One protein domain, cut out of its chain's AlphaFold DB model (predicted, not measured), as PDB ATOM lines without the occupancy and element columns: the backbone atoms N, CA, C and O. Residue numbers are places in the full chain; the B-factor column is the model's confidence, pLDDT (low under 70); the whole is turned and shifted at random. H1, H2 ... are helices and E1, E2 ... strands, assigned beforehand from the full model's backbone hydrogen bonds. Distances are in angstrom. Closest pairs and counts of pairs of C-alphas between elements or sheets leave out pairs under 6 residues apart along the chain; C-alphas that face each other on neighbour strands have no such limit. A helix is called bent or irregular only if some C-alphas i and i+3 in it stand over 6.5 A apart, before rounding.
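This is residues 39 to 166 of the 443 residues of an uncharacterized protein of Prevotella sp. F0091 (UniProt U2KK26). One strongly twisted sheet of six strands makes a wall, and a single long helix, H1, packs on one of its faces, running along the strands. The long strands E4, E5 and E6 form the middle of the sheet, with the hairpin of E1 and E2 on one side and short E3 at the other edge; two long loops, residues 68 to 91 and 127 to 143, lie toward the outside. The printed part has 128 residues, with named elements in the order E1 E2 E3 E4 E5 E6 H1, and its class is mixed, helices and strands. The antiparallel sheet has the order E1 E2 E6 E5 E4 E3. The whole is compact, with a radius of gyration of the C-alphas of 14.8 A, and spans 42 by 34 by 25 A.

E1, residues 44 to 47, begins at C-alpha 44 (84.328, 6.961, -8.516). E2 is residues 50 to 55, 16.7 A long, and E3 is residues 65 to 67. E4 is residues 92 to 99, 22.3 A; E5 is residues 104 to 113, 28.7 A; E6 is residues 116 to 126, 32.7 A, ending at C-alpha 126 (71.272, 3.329, 9.987). H1, residues 144 to 165, is 31.2 A long and ends at C-alpha 165 (88.152, 21.431, -3.626). H1 is irregular, with C-alphas 145 and 148 7.6 A apart, and has a kink of 30 degrees near residue 151.

E1 and E2 form a hairpin, with N 44 and O 52 2.8 A apart. E2 is antiparallel to E6, with N 53 and O 119 at 2.9 A. E3, E4, E5 and E6 form a meander, each strand the antiparallel neighbour of the one before: N 67 and O 92 are 2.7 A apart, N 95 and O 108 2.8 A, and N 109 and O 120 2.8 A. E1 and E3 are the edge strands. From edge to edge the strands' lines turn by 108 degrees. H1 is on the sheet at a height of 7.7 A, giving two layers, a helix on one face of a sheet. It lies over E5, at 25 degrees to it on the local plane, and only just over E4, on which 3 of its C-alphas fall. The closest C-alphas of E5 and H1 are those of Asp 109 and Thr 161, 7.3 A apart. In H1, 16 of 18 O i to N i+4 pairs are within hydrogen-bond range.

The C-alphas farthest apart are those of Pro 83 and Lys 129, 44.2 A. The printed part has no cut. The links E3 to E4 and E6 to H1 are long, with 24 and 17 residues. Mean pLDDT of the printed part is 76.5; residues 69 to 86 and 128 to 135 are among those under 70.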
ATOM      1  N   GLN A  39      71.129  12.452 -13.315       86.44
ATOM      2  CA  GLN A  39      72.075  11.510 -13.901       86.44
ATOM      3  C   GLN A  39      73.514  11.917 -13.553       86.44
ATOM      4  O   GLN A  39      73.832  13.101 -13.581       86.44
ATOM      5  N   LEU A  40      74.387  10.951 -13.244       89.50
ATOM      6  CA  LEU A  40      75.823  11.197 -13.041       89.50
ATOM      7  C   LEU A  40      76.627  10.611 -14.201       89.50
ATOM      8  O   LEU A  40      76.569   9.394 -14.416       89.50
ATOM      9  N   ASP A  41      77.435  11.426 -14.879       90.88
ATOM     10  CA  ASP A  41      78.258  10.951 -16.005       90.88
ATOM     11  C   ASP A  41      79.434  10.093 -15.525       90.88
ATOM     12  O   ASP A  41      79.854   9.148 -16.193       90.88
ATOM     13  N   SER A  42      79.949  10.370 -14.325       92.25
ATOM     14  CA  SER A  42      80.953   9.534 -13.666       92.25
ATOM     15  C   SER A  42      80.643   9.343 -12.183       92.25
ATOM     16  O   SER A  42      79.958  10.158 -11.579       92.25
ATOM     17  N   LEU A  43      81.103   8.237 -11.597       92.19
ATOM     18  CA  LEU A  43      81.020   7.993 -10.156       92.19
ATOM     19  C   LEU A  43      82.198   7.114  -9.756       92.19
ATOM     20  O   LEU A  43      82.312   5.991 -10.248       92.19
ATOM     21  N   LYS A  44      83.096   7.640  -8.925       90.06
ATOM     22  CA  LYS A  44      84.328   6.961  -8.516       90.06
ATOM     23  C   LYS A  44      84.442   6.970  -6.993       90.06
ATOM     24  O   LYS A  44      84.216   8.019  -6.394       90.06
ATOM     25  N   PRO A  45      84.790   5.847  -6.352       86.31
ATOM     26  CA  PRO A  45      84.992   5.822  -4.908       86.31
ATOM     27  C   PRO A  45      86.166   6.728  -4.517       86.31
ATOM     28  O   PRO A  45      87.210   6.726  -5.172       86.31
ATOM     29  N   THR A  46      85.995   7.515  -3.456       80.38
ATOM     30  CA  THR A  46      87.065   8.354  -2.886       80.38
ATOM     31  C   THR A  46      87.546   7.826  -1.544       80.38
ATOM     32  O   THR A  46      88.731   7.935  -1.246       80.38
ATOM     33  N   ASN A  47      86.649   7.243  -0.747       74.50
ATOM     34  CA  ASN A  47      86.960   6.442   0.434       74.50
ATOM     35  C   ASN A  47      85.784   5.485   0.727       74.50
ATOM     36  O   ASN A  47      84.871   5.372  -0.087       74.50
ATOM     37  N   SER A  48      85.789   4.809   1.882       69.00
ATOM     38  CA  SER A  48      84.740   3.837   2.247       69.00
ATOM     39  C   SER A  48      83.305   4.391   2.249       69.00
ATOM     40  O   SER A  48      82.364   3.623   2.055       69.00
ATOM     41  N   ASN A  49      83.132   5.705   2.433       74.88
ATOM     42  CA  ASN A  49      81.833   6.348   2.642       74.88
ATOM     43  C   ASN A  49      81.617   7.583   1.748       74.88
ATOM     44  O   ASN A  49      80.688   8.358   1.994       74.88
ATOM     45  N   SER A  50      82.465   7.797   0.736       87.12
ATOM     46  CA  SER A  50      82.307   8.905  -0.203       87.12
ATOM     47  C   SER A  50      82.729   8.568  -1.630       87.12
ATOM     48  O   SER A  50      83.604   7.728  -1.868       87.12
ATOM     49  N   TRP A  51      82.097   9.251  -2.584       92.25
ATOM     50  CA  TRP A  51      82.296   9.063  -4.020       92.25
ATOM     51  C   TRP A  51      82.404  10.408  -4.717       92.25
ATOM     52  O   TRP A  51      81.564  11.276  -4.502       92.25
ATOM     53  N   SER A  52      83.385  10.575  -5.599       93.38
ATOM     54  CA  SER A  52      83.437  11.733  -6.483       93.38
ATOM     55  C   SER A  52      82.661  11.486  -7.768       93.38
ATOM     56  O   SER A  52      82.626  10.372  -8.299       93.38
ATOM     57  N   PHE A  53      82.078  12.549  -8.307       94.62
ATOM     58  CA  PHE A  53      81.435  12.538  -9.612       94.62
ATOM     59  C   PHE A  53      81.830  13.767 -10.429       94.62
ATOM     60  O   PHE A  53      82.307  14.779  -9.905       94.62
ATOM     61  N   ALA A  54      81.622  13.656 -11.734       92.19
ATOM     62  CA  ALA A  54      81.677  14.760 -12.675       92.19
ATOM     63  C   ALA A  54      80.508  14.623 -13.647       92.19
ATOM     64  O   ALA A  54      80.203  13.504 -14.065       92.19
ATOM     65  N   ASN A  55      79.928  15.759 -14.011       90.44
ATOM     66  CA  ASN A  55      78.895  15.918 -15.017       90.44
ATOM     67  C   ASN A  55      79.376  16.936 -16.055       90.44
ATOM     68  O   ASN A  55      79.936  17.976 -15.708       90.44
ATOM     69  N   ASN A  56      79.142  16.644 -17.330       86.44
ATOM     70  CA  ASN A  56      79.484  17.514 -18.451       86.44
ATOM     71  C   ASN A  56      78.551  18.731 -18.571       86.44
ATOM     72  O   ASN A  56      78.856  19.638 -19.334       86.44
ATOM     73  N   GLY A  57      77.435  18.752 -17.836       81.50
ATOM     74  CA  GLY A  57      76.496  19.870 -17.771       81.50
ATOM     75  C   GLY A  57      76.269  20.367 -16.345       81.50
ATOM     76  O   GLY A  57      76.616  19.692 -15.372       81.50
ATOM     77  N   ILE A  58      75.644  21.542 -16.242       78.25
ATOM     78  CA  ILE A  58      75.238  22.146 -14.971       78.25
ATOM     79  C   ILE A  58      74.015  21.404 -14.433       78.25
ATOM     80  O   ILE A  58      72.998  21.277 -15.117       78.25
ATOM     81  N   ILE A  59      74.089  20.935 -13.189       79.88
ATOM     82  CA  ILE A  59      72.932  20.342 -12.514       79.88
ATOM     83  C   ILE A  59      72.073  21.465 -11.928       79.88
ATOM     84  O   ILE A  59      72.481  22.129 -10.980       79.88
ATOM     85  N   THR A  60      70.852  21.624 -12.432       70.50
ATOM     86  CA  THR A  60      69.930  22.723 -12.082       70.50
ATOM     87  C   THR A  60      69.119  22.510 -10.798       70.50
ATOM     88  O   THR A  60      68.073  23.130 -10.619       70.50
ATOM     89  N   ALA A  61      69.573  21.642  -9.890       72.25
ATOM     90  CA  ALA A  61      68.895  21.508  -8.596       72.25
ATOM     91  C   ALA A  61      69.237  22.730  -7.731       72.25
ATOM     92  O   ALA A  61      70.359  23.208  -7.807       72.25
ATOM     93  N   GLU A  62      68.348  23.213  -6.878       72.38
ATOM     94  CA  GLU A  62      68.722  24.186  -5.844       72.38
ATOM     95  C   GLU A  62      69.421  23.458  -4.689       72.38
ATOM     96  O   GLU A  62      69.007  22.350  -4.338       72.38
ATOM     97  N   PRO A  63      70.502  24.008  -4.129       73.69
ATOM     98  CA  PRO A  63      71.133  23.469  -2.927       73.69
ATOM     99  C   PRO A  63      70.285  23.734  -1.676       73.69
ATOM    100  O   PRO A  63      69.528  24.694  -1.605       73.69
ATOM    101  N   ASP A  64      70.449  22.893  -0.661       70.81
ATOM    102  CA  ASP A  64      69.904  23.141   0.674       70.81
ATOM    103  C   ASP A  64      70.720  24.218   1.413       70.81
ATOM    104  O   ASP A  64      70.164  25.010   2.175       70.81
ATOM    105  N   TYR A  65      72.034  24.270   1.155       72.12
ATOM    106  CA  TYR A  65      72.960  25.319   1.595       72.12
ATOM    107  C   TYR A  65      74.175  25.432   0.655       72.12
ATOM    108  O   TYR A  65      74.621  24.434   0.089       72.12
ATOM    109  N   GLU A  66      74.728  26.634   0.481       76.69
ATOM    110  CA  GLU A  66      76.103  26.810   0.005       76.69
ATOM    111  C   GLU A  66      77.075  26.636   1.156       76.69
ATOM    112  O   GLU A  66      76.823  27.026   2.294       76.69
ATOM    113  N   ILE A  67      78.243  26.139   0.801       78.50
ATOM    114  CA  ILE A  67      79.466  26.275   1.551       78.50
ATOM    115  C   ILE A  67      80.367  27.130   0.661       78.50
ATOM    116  O   ILE A  67      80.760  26.703  -0.433       78.50
ATOM    117  N   ARG A  68      80.618  28.368   1.078       70.12
ATOM    118  CA  ARG A  68      81.445  29.291   0.298       70.12
ATOM    119  C   ARG A  68      82.903  28.867   0.337       70.12
ATOM    120  O   ARG A  68      83.286  27.944   1.060       70.12
ATOM    121  N   ASP A  69      83.705  29.541  -0.474       65.88
ATOM    122  CA  ASP A  69      85.140  29.318  -0.597       65.88
ATOM    123  C   ASP A  69      85.904  29.568   0.700       65.88
ATOM    124  O   ASP A  69      87.117  29.501   0.691       65.88
ATOM    125  N   ASP A  70      85.212  29.882   1.779       58.03
ATOM    126  CA  ASP A  70      85.729  30.366   3.031       58.03
ATOM    127  C   ASP A  70      85.030  29.688   4.228       58.03
ATOM    128  O   ASP A  70      85.089  30.134   5.373       58.03
ATOM    129  N   GLY A  71      84.357  28.571   3.952       60.19
ATOM    130  CA  GLY A  71      83.750  27.694   4.941       60.19
ATOM    131  C   GLY A  71      82.440  28.176   5.554       60.19
ATOM    132  O   GLY A  71      81.831  27.396   6.299       60.19
ATOM    133  N   ALA A  72      81.963  29.385   5.229       57.28
ATOM    134  CA  ALA A  72      80.635  29.808   5.652       57.28
ATOM    135  C   ALA A  72      79.544  28.959   5.025       57.28
ATOM    136  O   ALA A  72      79.546  28.682   3.825       57.28
ATOM    137  N   LEU A  73      78.565  28.635   5.863       58.56
ATOM    138  CA  LEU A  73      77.305  28.058   5.446       58.56
ATOM    139  C   LEU A  73      76.337  29.189   5.108       58.56
ATOM    140  O   LEU A  73      75.969  29.985   5.971       58.56
ATOM    141  N   PHE A  74      75.906  29.238   3.856       54.53
ATOM    142  CA  PHE A  74      74.785  30.066   3.437       54.53
ATOM    143  C   PHE A  74      73.598  29.148   3.185       54.53
ATOM    144  O   PHE A  74      73.542  28.415   2.200       54.53
ATOM    145  N   VAL A  75      72.667  29.114   4.130       54.06
ATOM    146  CA  VAL A  75      71.519  28.219   4.060       54.06
ATOM    147  C   VAL A  75      70.459  28.864   3.175       54.06
ATOM    148  O   VAL A  75      69.780  29.796   3.588       54.06
ATOM    149  N   TYR A  76      70.266  28.348   1.962       49.81
ATOM    150  CA  TYR A  76      69.158  28.790   1.099       49.81
ATOM    151  C   TYR A  76      67.792  28.524   1.735       49.81
ATOM    152  O   TYR A  76      66.804  29.175   1.417       49.81
ATOM    153  N   ARG A  77      67.736  27.573   2.676       45.12
ATOM    154  CA  ARG A  77      66.552  27.284   3.493       45.12
ATOM    155  C   ARG A  77      66.469  28.058   4.811       45.12
ATOM    156  O   ARG A  77      65.588  27.760   5.614       45.12
ATOM    157  N   THR A  78      67.316  29.061   5.045       36.88
ATOM    158  CA  THR A  78      66.990  30.111   6.016       36.88
ATOM    159  C   THR A  78      66.351  31.266   5.270       36.88
ATOM    160  O   THR A  78      67.011  32.156   4.748       36.88
ATOM    161  N   PHE A  79      65.024  31.197   5.253       42.12
ATOM    162  CA  PHE A  79      64.077  32.297   5.131       42.12
ATOM    163  C   PHE A  79      64.043  33.109   3.823       42.12
ATOM    164  O   PHE A  79      62.981  33.670   3.557       42.12
ATOM    165  N   PHE A  80      65.073  33.122   2.964       39.03
ATOM    166  CA  PHE A  80      65.096  33.945   1.740       39.03
ATOM    167  C   PHE A  80      65.622  33.219   0.522       39.03
ATOM    168  O   PHE A  80      66.787  32.837   0.476       39.03
ATOM    169  N   ASN A  81      64.797  33.178  -0.523       39.50
ATOM    170  CA  ASN A  81      65.329  33.012  -1.862       39.50
ATOM    171  C   ASN A  81      65.812  34.375  -2.343       39.50
ATOM    172  O   ASN A  81      65.022  35.288  -2.599       39.50
ATOM    173  N   GLU A  82      67.114  34.485  -2.543       37.84
ATOM    174  CA  GLU A  82      67.597  35.240  -3.690       37.84
ATOM    175  C   GLU A  82      67.079  34.594  -4.995       37.84
ATOM    176  O   GLU A  82      66.680  33.424  -4.983       37.84
ATOM    177  N   PRO A  83      67.024  35.320  -6.131       38.00
ATOM    178  CA  PRO A  83      66.689  34.705  -7.415       38.00
ATOM    179  C   PRO A  83      67.506  33.428  -7.613       38.00
ATOM    180  O   PRO A  83      68.658  33.406  -7.198       38.00
ATOM    181  N   LYS A  84      66.938  32.392  -8.254       48.09
ATOM    182  CA  LYS A  84      67.672  31.176  -8.646       48.09
ATOM    183  C   LYS A  84      68.973  31.575  -9.339       48.09
ATOM    184  O   LYS A  84      68.972  31.893 -10.529       48.09
ATOM    185  N   GLN A  85      70.063  31.606  -8.587       52.88
ATOM    186  CA  GLN A  85      71.362  31.938  -9.131       52.88
ATOM    187  C   GLN A  85      71.896  30.678  -9.795       52.88
ATOM    188  O   GLN A  85      71.674  29.573  -9.307       52.88
ATOM    189  N   ALA A  86      72.567  30.807 -10.937       63.06
ATOM    190  CA  ALA A  86      73.306  29.671 -11.468       63.06
ATOM    191  C   ALA A  86      74.400  29.278 -10.463       63.06
ATOM    192  O   ALA A  86      74.919  30.138  -9.749       63.06
ATOM    193  N   GLN A  87      74.759  27.992 -10.418       71.38
ATOM    194  CA  GLN A  87      75.852  27.528  -9.571       71.38
ATOM    195  C   GLN A  87      77.106  28.362  -9.833       71.38
ATOM    196  O   GLN A  87      77.673  28.297 -10.922       71.38
ATOM    197  N   GLN A  88      77.529  29.153  -8.850       72.12
ATOM    198  CA  GLN A  88      78.699  30.000  -9.022       72.12
ATOM    199  C   GLN A  88      79.986  29.154  -8.997       72.12
ATOM    200  O   GLN A  88      80.052  28.137  -8.290       72.12
ATOM    201  N   PRO A  89      81.028  29.551  -9.752       76.81
ATOM    202  CA  PRO A  89      82.331  28.907  -9.670       76.81
ATOM    203  C   PRO A  89      82.886  28.951  -8.244       76.81
ATOM    204  O   PRO A  89      82.725  29.946  -7.546       76.81
ATOM    205  N   ASN A  90      83.576  27.889  -7.823       75.06
ATOM    206  CA  ASN A  90      84.245  27.797  -6.514       75.06
ATOM    207  C   ASN A  90      83.335  27.906  -5.272       75.06
ATOM    208  O   ASN A  90      83.853  27.936  -4.160       75.06
ATOM    209  N   ILE A  91      82.010  27.870  -5.432       81.12
ATOM    210  CA  ILE A  91      81.065  27.711  -4.323       81.12
ATOM    211  C   ILE A  91      80.569  26.266  -4.295       81.12
ATOM    212  O   ILE A  91      80.146  25.707  -5.314       81.12
ATOM    213  N   VAL A  92      80.625  25.642  -3.119       89.06
ATOM    214  CA  VAL A  92      80.108  24.290  -2.928       89.06
ATOM    215  C   VAL A  92      78.624  24.389  -2.628       89.06
ATOM    216  O   VAL A  92      78.196  24.895  -1.606       89.06
ATOM    217  N   TRP A  93      77.812  23.865  -3.517       88.69
ATOM    218  CA  TRP A  93      76.386  23.678  -3.328       88.69
ATOM    219  C   TRP A  93      76.145  22.320  -2.683       88.69
ATOM    220  O   TRP A  93      76.557  21.304  -3.246       88.69
ATOM    221  N   ARG A  94      75.480  22.283  -1.530       90.25
ATOM    222  CA  ARG A  94      75.196  21.053  -0.796       90.25
ATOM    223  C   ARG A  94      73.716  20.727  -0.805       90.25
ATOM    224  O   ARG A  94      72.878  21.582  -0.538       90.25
ATOM    225  N   ASN A  95      73.407  19.465  -1.069       89.62
ATOM    226  CA  ASN A  95      72.068  18.912  -1.000       89.62
ATOM    227  C   ASN A  95      71.979  17.729  -0.033       89.62
ATOM    228  O   ASN A  95      72.825  16.839  -0.066       89.62
ATOM    229  N   LEU A  96      70.923  17.676   0.772       88.94
ATOM    230  CA  LEU A  96      70.595  16.584   1.679       88.94
ATOM    231  C   LEU A  96      69.322  15.867   1.213       88.94
ATOM    232  O   LEU A  96      68.207  16.376   1.331       88.94
ATOM    233  N   PHE A  97      69.461  14.629   0.743       86.44
ATOM    234  CA  PHE A  97      68.324  13.781   0.393       86.44
ATOM    235  C   PHE A  97      68.032  12.782   1.514       86.44
ATOM    236  O   PHE A  97      68.724  11.775   1.675       86.44
ATOM    237  N   VAL A  98      66.964  13.040   2.270       86.56
ATOM    238  CA  VAL A  98      66.506  12.167   3.360       86.56
ATOM    239  C   VAL A  98      65.571  11.090   2.807       86.56
ATOM    240  O   VAL A  98      64.512  11.376   2.246       86.56
ATOM    241  N   LYS A  99      65.926   9.818   2.990       85.12
ATOM    242  CA  LYS A  99      65.132   8.656   2.565       85.12
ATOM    243  C   LYS A  99      64.643   7.894   3.799       85.12
ATOM    244  O   LYS A  99      65.191   6.850   4.142       85.12
ATOM    245  N   LYS A 100      63.576   8.392   4.439       83.06
ATOM    246  CA  LYS A 100      63.009   7.838   5.693       83.06
ATOM    247  C   LYS A 100      62.791   6.320   5.660       83.06
ATOM    248  O   LYS A 100      63.300   5.617   6.515       83.06
ATOM    249  N   ARG A 101      62.130   5.791   4.618       83.56
ATOM    250  CA  ARG A 101      61.901   4.334   4.460       83.56
ATOM    251  C   ARG A 101      63.187   3.504   4.399       83.56
ATOM    252  O   ARG A 101      63.158   2.313   4.675       83.56
ATOM    253  N   LYS A 102      64.293   4.123   3.981       80.75
ATOM    254  CA  LYS A 102      65.613   3.497   3.910       80.75
ATOM    255  C   LYS A 102      66.479   3.839   5.127       80.75
ATOM    256  O   LYS A 102      67.599   3.357   5.177       80.75
ATOM    257  N   HIS A 103      66.012   4.653   6.078       86.44
ATOM    258  CA  HIS A 103      66.798   5.158   7.210       86.44
ATOM    259  C   HIS A 103      68.157   5.750   6.783       86.44
ATOM    260  O   HIS A 103      69.189   5.467   7.397       86.44
ATOM    261  N   ARG A 104      68.145   6.508   5.674       86.38
ATOM    262  CA  ARG A 104      69.327   6.985   4.935       86.38
ATOM    263  C   ARG A 104      69.292   8.497   4.722       86.38
ATOM    264  O   ARG A 104      68.226   9.043   4.428       86.38
ATOM    265  N   ILE A 105      70.457   9.138   4.760       88.88
ATOM    266  CA  ILE A 105      70.676  10.513   4.301       88.88
ATOM    267  C   ILE A 105      71.800  10.501   3.262       88.88
ATOM    268  O   ILE A 105      72.872   9.946   3.503       88.88
ATOM    269  N   ILE A 106      71.546  11.095   2.099       90.06
ATOM    270  CA  ILE A 106      72.547  11.301   1.047       90.06
ATOM    271  C   ILE A 106      72.932  12.775   1.058       90.06
ATOM    272  O   ILE A 106      72.079  13.621   0.802       90.06
ATOM    273  N   CYS A 107      74.197  13.073   1.329       92.69
ATOM    274  CA  CYS A 107      74.743  14.421   1.232       92.69
ATOM    275  C   CYS A 107      75.494  14.550  -0.096       92.69
ATOM    276  O   CYS A 107      76.407  13.773  -0.365       92.69
ATOM    277  N   VAL A 108      75.104  15.499  -0.939       93.88
ATOM    278  CA  VAL A 108      75.726  15.759  -2.238       93.88
ATOM    279  C   VAL A 108      76.308  17.155  -2.230       93.88
ATOM    280  O   VAL A 108      75.564  18.128  -2.255       93.88
ATOM    281  N   ASP A 109      77.625  17.232  -2.310       93.69
ATOM    282  CA  ASP A 109      78.360  18.474  -2.490       93.69
ATOM    283  C   ASP A 109      78.781  18.617  -3.933       93.69
ATOM    284  O   ASP A 109      79.327  17.683  -4.517       93.69
ATOM    285  N   ARG A 110      78.569  19.785  -4.523       92.12
ATOM    286  CA  ARG A 110      78.937  20.043  -5.913       92.12
ATOM    287  C   ARG A 110      79.500  21.440  -6.087       92.12
ATOM    288  O   ARG A 110      79.059  22.374  -5.441       92.12
ATOM    289  N   VAL A 111      80.422  21.585  -7.023       91.00
ATOM    290  CA  VAL A 111      81.054  22.847  -7.412       91.00
ATOM    291  C   VAL A 111      81.047  22.959  -8.935       91.00
ATOM    292  O   VAL A 111      81.213  21.952  -9.634       91.00
ATOM    293  N   LEU A 112      80.850  24.170  -9.456       88.00
ATOM    294  CA  LEU A 112      81.063  24.452 -10.871       88.00
ATOM    295  C   LEU A 112      82.555  24.725 -11.086       88.00
ATOM    296  O   LEU A 112      83.115  25.640 -10.480       88.00
ATOM    297  N   LYS A 113      83.215  23.910 -11.914       84.81
ATOM    298  CA  LYS A 113      84.636  24.072 -12.241       84.81
ATOM    299  C   LYS A 113      84.905  23.629 -13.673       84.81
ATOM    300  O   LYS A 113      84.594  22.492 -14.026       84.81
ATOM    301  N   ASP A 114      85.517  24.507 -14.462       84.56
ATOM    302  CA  ASP A 114      85.826  24.271 -15.880       84.56
ATOM    303  C   ASP A 114      84.561  23.935 -16.705       84.56
ATOM    304  O   ASP A 114      84.542  22.949 -17.441       84.56
ATOM    305  N   ASP A 115      83.469  24.686 -16.494       82.94
ATOM    306  CA  ASP A 115      82.135  24.479 -17.099       82.94
ATOM    307  C   ASP A 115      81.512  23.092 -16.863       82.94
ATOM    308  O   ASP A 115      80.565  22.679 -17.532       82.94
ATOM    309  N   LYS A 116      82.025  22.366 -15.867       87.81
ATOM    310  CA  LYS A 116      81.530  21.055 -15.450       87.81
ATOM    311  C   LYS A 116      81.120  21.090 -13.994       87.81
ATOM    312  O   LYS A 116      81.808  21.671 -13.150       87.81
ATOM    313  N   THR A 117      80.040  20.394 -13.666       91.38
ATOM    314  CA  THR A 117      79.712  20.153 -12.264       91.38
ATOM    315  C   THR A 117      80.568  18.999 -11.753       91.38
ATOM    316  O   THR A 117      80.468  17.870 -12.233       91.38
ATOM    317  N   LYS A 118      81.422  19.273 -10.768       93.31
ATOM    318  CA  LYS A 118      82.195  18.263 -10.030       93.31
ATOM    319  C   LYS A 118      81.609  18.136  -8.633       93.31
ATOM    320  O   LYS A 118      81.156  19.133  -8.084       93.31
ATOM    321  N   GLY A 119      81.633  16.956  -8.030       94.00
ATOM    322  CA  GLY A 119      81.054  16.806  -6.699       94.00
ATOM    323  C   GLY A 119      81.506  15.588  -5.918       94.00
ATOM    324  O   GLY A 119      82.256  14.750  -6.423       94.00
ATOM    325  N   ILE A 120      81.059  15.531  -4.665       94.81
ATOM    326  CA  ILE A 120      81.280  14.454  -3.705       94.81
ATOM    327  C   ILE A 120      79.924  14.042  -3.134       94.81
ATOM    328  O   ILE A 120      79.122  14.883  -2.744       94.81
ATOM    329  N   ILE A 121      79.673  12.743  -3.079       93.69
ATOM    330  CA  ILE A 121      78.495  12.149  -2.454       93.69
ATOM    331  C   ILE A 121      78.950  11.458  -1.175       93.69
ATOM    332  O   ILE A 121      79.853  10.625  -1.233       93.69
ATOM    333  N   TYR A 122      78.303  11.766  -0.056       92.31
ATOM    334  CA  TYR A 122      78.424  11.061   1.216       92.31
ATOM    335  C   TYR A 122      77.121  10.327   1.527       92.31
ATOM    336  O   TYR A 122      76.026  10.832   1.267       92.31
ATOM    337  N   VAL A 123      77.240   9.137   2.109       88.50
ATOM    338  CA  VAL A 123      76.094   8.300   2.479       88.50
ATOM    339  C   VAL A 123      76.143   8.053   3.983       88.50
ATOM    340  O   VAL A 123      77.101   7.470   4.484       88.50
ATOM    341  N   LEU A 124      75.097   8.484   4.688       87.12
ATOM    342  CA  LEU A 124      74.826   8.129   6.079       87.12
ATOM    343  C   LEU A 124      73.658   7.148   6.093       87.12
ATOM    344  O   LEU A 124      72.658   7.356   5.401       87.12
ATOM    345  N   GLN A 125      73.761   6.091   6.889       85.50
ATOM    346  CA  GLN A 125      72.805   4.995   6.902       85.50
ATOM    347  C   GLN A 125      72.711   4.359   8.293       85.50
ATOM    348  O   GLN A 125      73.704   4.042   8.938       85.50
ATOM    349  N   SER A 126      71.494   4.103   8.755       86.19
ATOM    350  CA  SER A 126      71.272   3.329   9.987       86.19
ATOM    351  C   SER A 126      71.495   1.836   9.740       86.19
ATOM    352  O   SER A 126      71.176   1.340   8.655       86.19
ATOM    353  N   ARG A 127      71.980   1.101  10.742       76.38
ATOM    354  CA  ARG A 127      72.258  -0.340  10.660       76.38
ATOM    355  C   ARG A 127      70.961  -1.143  10.442       76.38
ATOM    356  O   ARG A 127      70.135  -1.234  11.343       76.38
ATOM    357  N   ASN A 128      70.791  -1.764   9.267       62.94
ATOM    358  CA  ASN A 128      69.710  -2.724   8.959       62.94
ATOM    359  C   ASN A 128      70.273  -4.028   8.329       62.94
ATOM    360  O   ASN A 128      71.351  -4.026   7.742       62.94
ATOM    361  N   LYS A 129      69.549  -5.151   8.463       49.44
ATOM    362  CA  LYS A 129      69.933  -6.543   8.145       49.44
ATOM    363  C   LYS A 129      70.015  -6.915   6.648       49.44
ATOM    364  O   LYS A 129      70.403  -8.042   6.361       49.44
ATOM    365  N   SER A 130      69.668  -6.047   5.689       53.97
ATOM    366  CA  SER A 130      69.457  -6.465   4.286       53.97
ATOM    367  C   SER A 130      70.097  -5.570   3.200       53.97
ATOM    368  O   SER A 130      69.372  -5.247   2.270       53.97
ATOM    369  N   TYR A 131      71.396  -5.202   3.299       51.47
ATOM    370  CA  TYR A 131      72.329  -4.590   2.279       51.47
ATOM    371  C   TYR A 131      72.915  -3.203   2.702       51.47
ATOM    372  O   TYR A 131      72.332  -2.563   3.568       51.47
ATOM    373  N   ALA A 132      73.896  -2.568   2.012       54.16
ATOM    374  CA  ALA A 132      75.370  -2.778   1.960       54.16
ATOM    375  C   ALA A 132      76.141  -1.931   3.028       54.16
ATOM    376  O   ALA A 132      75.547  -1.076   3.673       54.16
ATOM    377  N   SER A 133      77.462  -2.134   3.171       54.78
ATOM    378  CA  SER A 133      78.370  -1.868   4.318       54.78
ATOM    379  C   SER A 133      78.981  -0.454   4.521       54.78
ATOM    380  O   SER A 133      79.918  -0.331   5.310       54.78
ATOM    381  N   CYS A 134      78.477   0.616   3.896       56.12
ATOM    382  CA  CYS A 134      79.016   1.978   4.085       56.12
ATOM    383  C   CYS A 134      78.151   2.888   4.981       56.12
ATOM    384  O   CYS A 134      76.923   2.824   4.957       56.12
ATOM    385  N   GLY A 135      78.815   3.753   5.756       60.44
ATOM    386  CA  GLY A 135      78.200   4.831   6.536       60.44
ATOM    387  C   GLY A 135      77.217   4.368   7.610       60.44
ATOM    388  O   GLY A 135      76.148   4.955   7.721       60.44
ATOM    389  N   HIS A 136      77.554   3.315   8.364       75.62
ATOM    390  CA  HIS A 136      76.635   2.679   9.315       75.62
ATOM    391  C   HIS A 136      76.638   3.313  10.696       75.62
ATOM    392  O   HIS A 136      77.681   3.429  11.335       75.62
ATOM    393  N   TYR A 137      75.438   3.573  11.199       78.62
ATOM    394  CA  TYR A 137      75.194   4.022  12.561       78.62
ATOM    395  C   TYR A 137      74.292   3.030  13.296       78.62
ATOM    396  O   TYR A 137      73.332   2.505  12.735       78.62
ATOM    397  N   ASN A 138      74.587   2.755  14.569       81.44
ATOM    398  CA  ASN A 138      73.785   1.841  15.404       81.44
ATOM    399  C   ASN A 138      72.438   2.444  15.854       81.44
ATOM    400  O   ASN A 138      71.690   1.805  16.588       81.44
ATOM    401  N   TRP A 139      72.139   3.665  15.425       81.25
ATOM    402  CA  TRP A 139      70.944   4.437  15.735       81.25
ATOM    403  C   TRP A 139      70.298   4.921  14.431       81.25
ATOM    404  O   TRP A 139      70.948   4.967  13.385       81.25
ATOM    405  N   ASP A 140      69.001   5.235  14.483       82.94
ATOM    406  CA  ASP A 140      68.251   5.653  13.297       82.94
ATOM    407  C   ASP A 140      68.522   7.116  12.949       82.94
ATOM    408  O   ASP A 140      67.980   8.024  13.577       82.94
ATOM    409  N   ILE A 141      69.323   7.351  11.919       80.62
ATOM    410  CA  ILE A 141      69.747   8.692  11.515       80.62
ATOM    411  C   ILE A 141      68.618   9.605  11.033       80.62
ATOM    412  O   ILE A 141      68.838  10.793  10.829       80.62
ATOM    413  N   THR A 142      67.421   9.069  10.791       82.25
ATOM    414  CA  THR A 142      66.278   9.847  10.292       82.25
ATOM    415  C   THR A 142      65.332  10.320  11.395       82.25
ATOM    416  O   THR A 142      64.336  10.984  11.098       82.25
ATOM    417  N   ARG A 143      65.631   9.983  12.656       74.62
ATOM    418  CA  ARG A 143      64.860  10.376  13.841       74.62
ATOM    419  C   ARG A 143      65.275  11.763  14.348       74.62
ATOM    420  O   ARG A 143      66.451  12.114  14.297       74.62
ATOM    421  N   LEU A 144      64.304  12.539  14.839       64.25
ATOM    422  CA  LEU A 144      64.500  13.935  15.263       64.25
ATOM    423  C   LEU A 144      65.458  14.055  16.455       64.25
ATOM    424  O   LEU A 144      66.297  14.945  16.501       64.25
ATOM    425  N   GLU A 145      65.377  13.122  17.390       63.00
ATOM    426  CA  GLU A 145      66.234  13.023  18.572       63.00
ATOM    427  C   GLU A 145      67.720  12.805  18.255       63.00
ATOM    428  O   GLU A 145      68.557  12.983  19.131       63.00
ATOM    429  N   HIS A 146      68.071  12.429  17.023       68.88
ATOM    430  CA  HIS A 146      69.464  12.257  16.613       68.88
ATOM    431  C   HIS A 146      69.973  13.409  15.735       68.88
ATOM    432  O   HIS A 146      71.083  13.326  15.209       68.88
ATOM    433  N   LEU A 147      69.184  14.477  15.556       70.31
ATOM    434  CA  LEU A 147      69.521  15.584  14.658       70.31
ATOM    435  C   LEU A 147      70.843  16.264  15.008       70.31
ATOM    436  O   LEU A 147      71.605  16.577  14.101       70.31
ATOM    437  N   GLU A 148      71.132  16.457  16.292       52.03
ATOM    438  CA  GLU A 148      72.388  17.063  16.746       52.03
ATOM    439  C   GLU A 148      73.601  16.235  16.299       52.03
ATOM    440  O   GLU A 148      74.536  16.751  15.684       52.03
ATOM    441  N   LEU A 149      73.540  14.918  16.510       66.25
ATOM    442  CA  LEU A 149      74.602  13.999  16.114       66.25
ATOM    443  C   LEU A 149      74.759  13.939  14.588       66.25
ATOM    444  O   LEU A 149      75.877  13.946  14.075       66.25
ATOM    445  N   VAL A 150      73.647  13.924  13.847       74.69
ATOM    446  CA  VAL A 150      73.663  14.019  12.379       74.69
ATOM    447  C   VAL A 150      74.311  15.333  11.934       74.69
ATOM    448  O   VAL A 150      75.143  15.319  11.030       74.69
ATOM    449  N   GLY A 151      73.964  16.448  12.579       71.88
ATOM    450  CA  GLY A 151      74.521  17.770  12.302       71.88
ATOM    451  C   GLY A 151      76.039  17.807  12.467       71.88
ATOM    452  O   GLY A 151      76.736  18.236  11.549       71.88
ATOM    453  N   SER A 152      76.557  17.264  13.571       68.75
ATOM    454  CA  SER A 152      78.002  17.157  13.819       68.75
ATOM    455  C   SER A 152      78.734  16.389  12.708       68.75
ATOM    456  O   SER A 152      79.765  16.835  12.210       68.75
ATOM    457  N   ILE A 153      78.162  15.283  12.227       80.81
ATOM    458  CA  ILE A 153      78.765  14.493  11.143       80.81
ATOM    459  C   ILE A 153      78.750  15.258   9.813       80.81
ATOM    460  O   ILE A 153      79.708  15.200   9.035       80.81
ATOM    461  N   LEU A 154      77.656  15.967   9.522       85.56
ATOM    462  CA  LEU A 154      77.551  16.795   8.320       85.56
ATOM    463  C   LEU A 154      78.595  17.923   8.318       85.56
ATOM    464  O   LEU A 154      79.109  18.278   7.250       85.56
ATOM    465  N   GLU A 155      78.938  18.451   9.489       78.44
ATOM    466  CA  GLU A 155      79.988  19.455   9.664       78.44
ATOM    467  C   GLU A 155      81.387  18.886   9.358       78.44
ATOM    468  O   GLU A 155      82.146  19.474   8.585       78.44
ATOM    469  N   ASP A 156      81.705  17.675   9.816       80.19
ATOM    470  CA  ASP A 156      82.963  17.004   9.446       80.19
ATOM    471  C   ASP A 156      83.069  16.749   7.932       80.19
ATOM    472  O   ASP A 156      84.125  16.927   7.303       80.19
ATOM    473  N   MET A 157      81.951  16.368   7.309       89.50
ATOM    474  CA  MET A 157      81.872  16.189   5.858       89.50
ATOM    475  C   MET A 157      82.086  17.508   5.113       89.50
ATOM    476  O   MET A 157      82.691  17.508   4.042       89.50
ATOM    477  N   LYS A 158      81.615  18.640   5.659       85.94
ATOM    478  CA  LYS A 158      81.857  19.983   5.090       85.94
ATOM    479  C   LYS A 158      83.352  20.256   5.006       85.94
ATOM    480  O   LYS A 158      83.858  20.548   3.922       85.94
ATOM    481  N   ASN A 159      84.061  20.078   6.116       82.31
ATOM    482  CA  ASN A 159      85.502  20.319   6.184       82.31
ATOM    483  C   ASN A 159      86.272  19.422   5.202       82.31
ATOM    484  O   ASN A 159      87.195  19.870   4.519       82.31
ATOM    485  N   SER A 160      85.844  18.162   5.070       86.69
ATOM    486  CA  SER A 160      86.410  17.226   4.093       86.69
ATOM    487  C   SER A 160      86.203  17.688   2.647       86.69
ATOM    488  O   SER A 160      87.119  17.577   1.826       86.69
ATOM    489  N   THR A 161      85.031  18.237   2.329       89.94
ATOM    490  CA  THR A 161      84.723  18.775   1.001       89.94
ATOM    491  C   THR A 161      85.539  20.016   0.664       89.94
ATOM    492  O   THR A 161      86.141  20.059  -0.411       89.94
ATOM    493  N   LEU A 162      85.609  20.994   1.572       86.31
ATOM    494  CA  LEU A 162      86.375  22.232   1.372       86.31
ATOM    495  C   LEU A 162      87.841  21.934   1.067       86.31
ATOM    496  O   LEU A 162      88.380  22.375   0.048       86.31
ATOM    497  N   LYS A 163      88.445  21.058   1.878       86.50
ATOM    498  CA  LYS A 163      89.814  20.576   1.673       86.50
ATOM    499  C   LYS A 163      89.997  19.933   0.299       86.50
ATOM    500  O   LYS A 163      91.027  20.118  -0.338       86.50
ATOM    501  N   ARG A 164      89.014  19.164  -0.176       88.12
ATOM    502  CA  ARG A 164      89.111  18.435  -1.449       88.12
ATOM    503  C   ARG A 164      89.009  19.343  -2.669       88.12
ATOM    504  O   ARG A 164      89.603  19.031  -3.701       88.12
ATOM    505  N   PHE A 165      88.264  20.438  -2.561       88.00
ATOM    506  CA  PHE A 165      88.152  21.431  -3.626       88.00
ATOM    507  C   PHE A 165      89.186  22.560  -3.535       88.00
ATOM    508  O   PHE A 165      89.221  23.391  -4.442       88.00
ATOM    509  N   ASN A 166      90.084  22.526  -2.539       85.31
ATOM    510  CA  ASN A 166      91.081  23.565  -2.253       85.31
ATOM    511  C   ASN A 166      90.441  24.942  -2.020       85.31
ATOM    512  O   ASN A 166      90.898  25.944  -2.567       85.31
TER     513      ASN A 166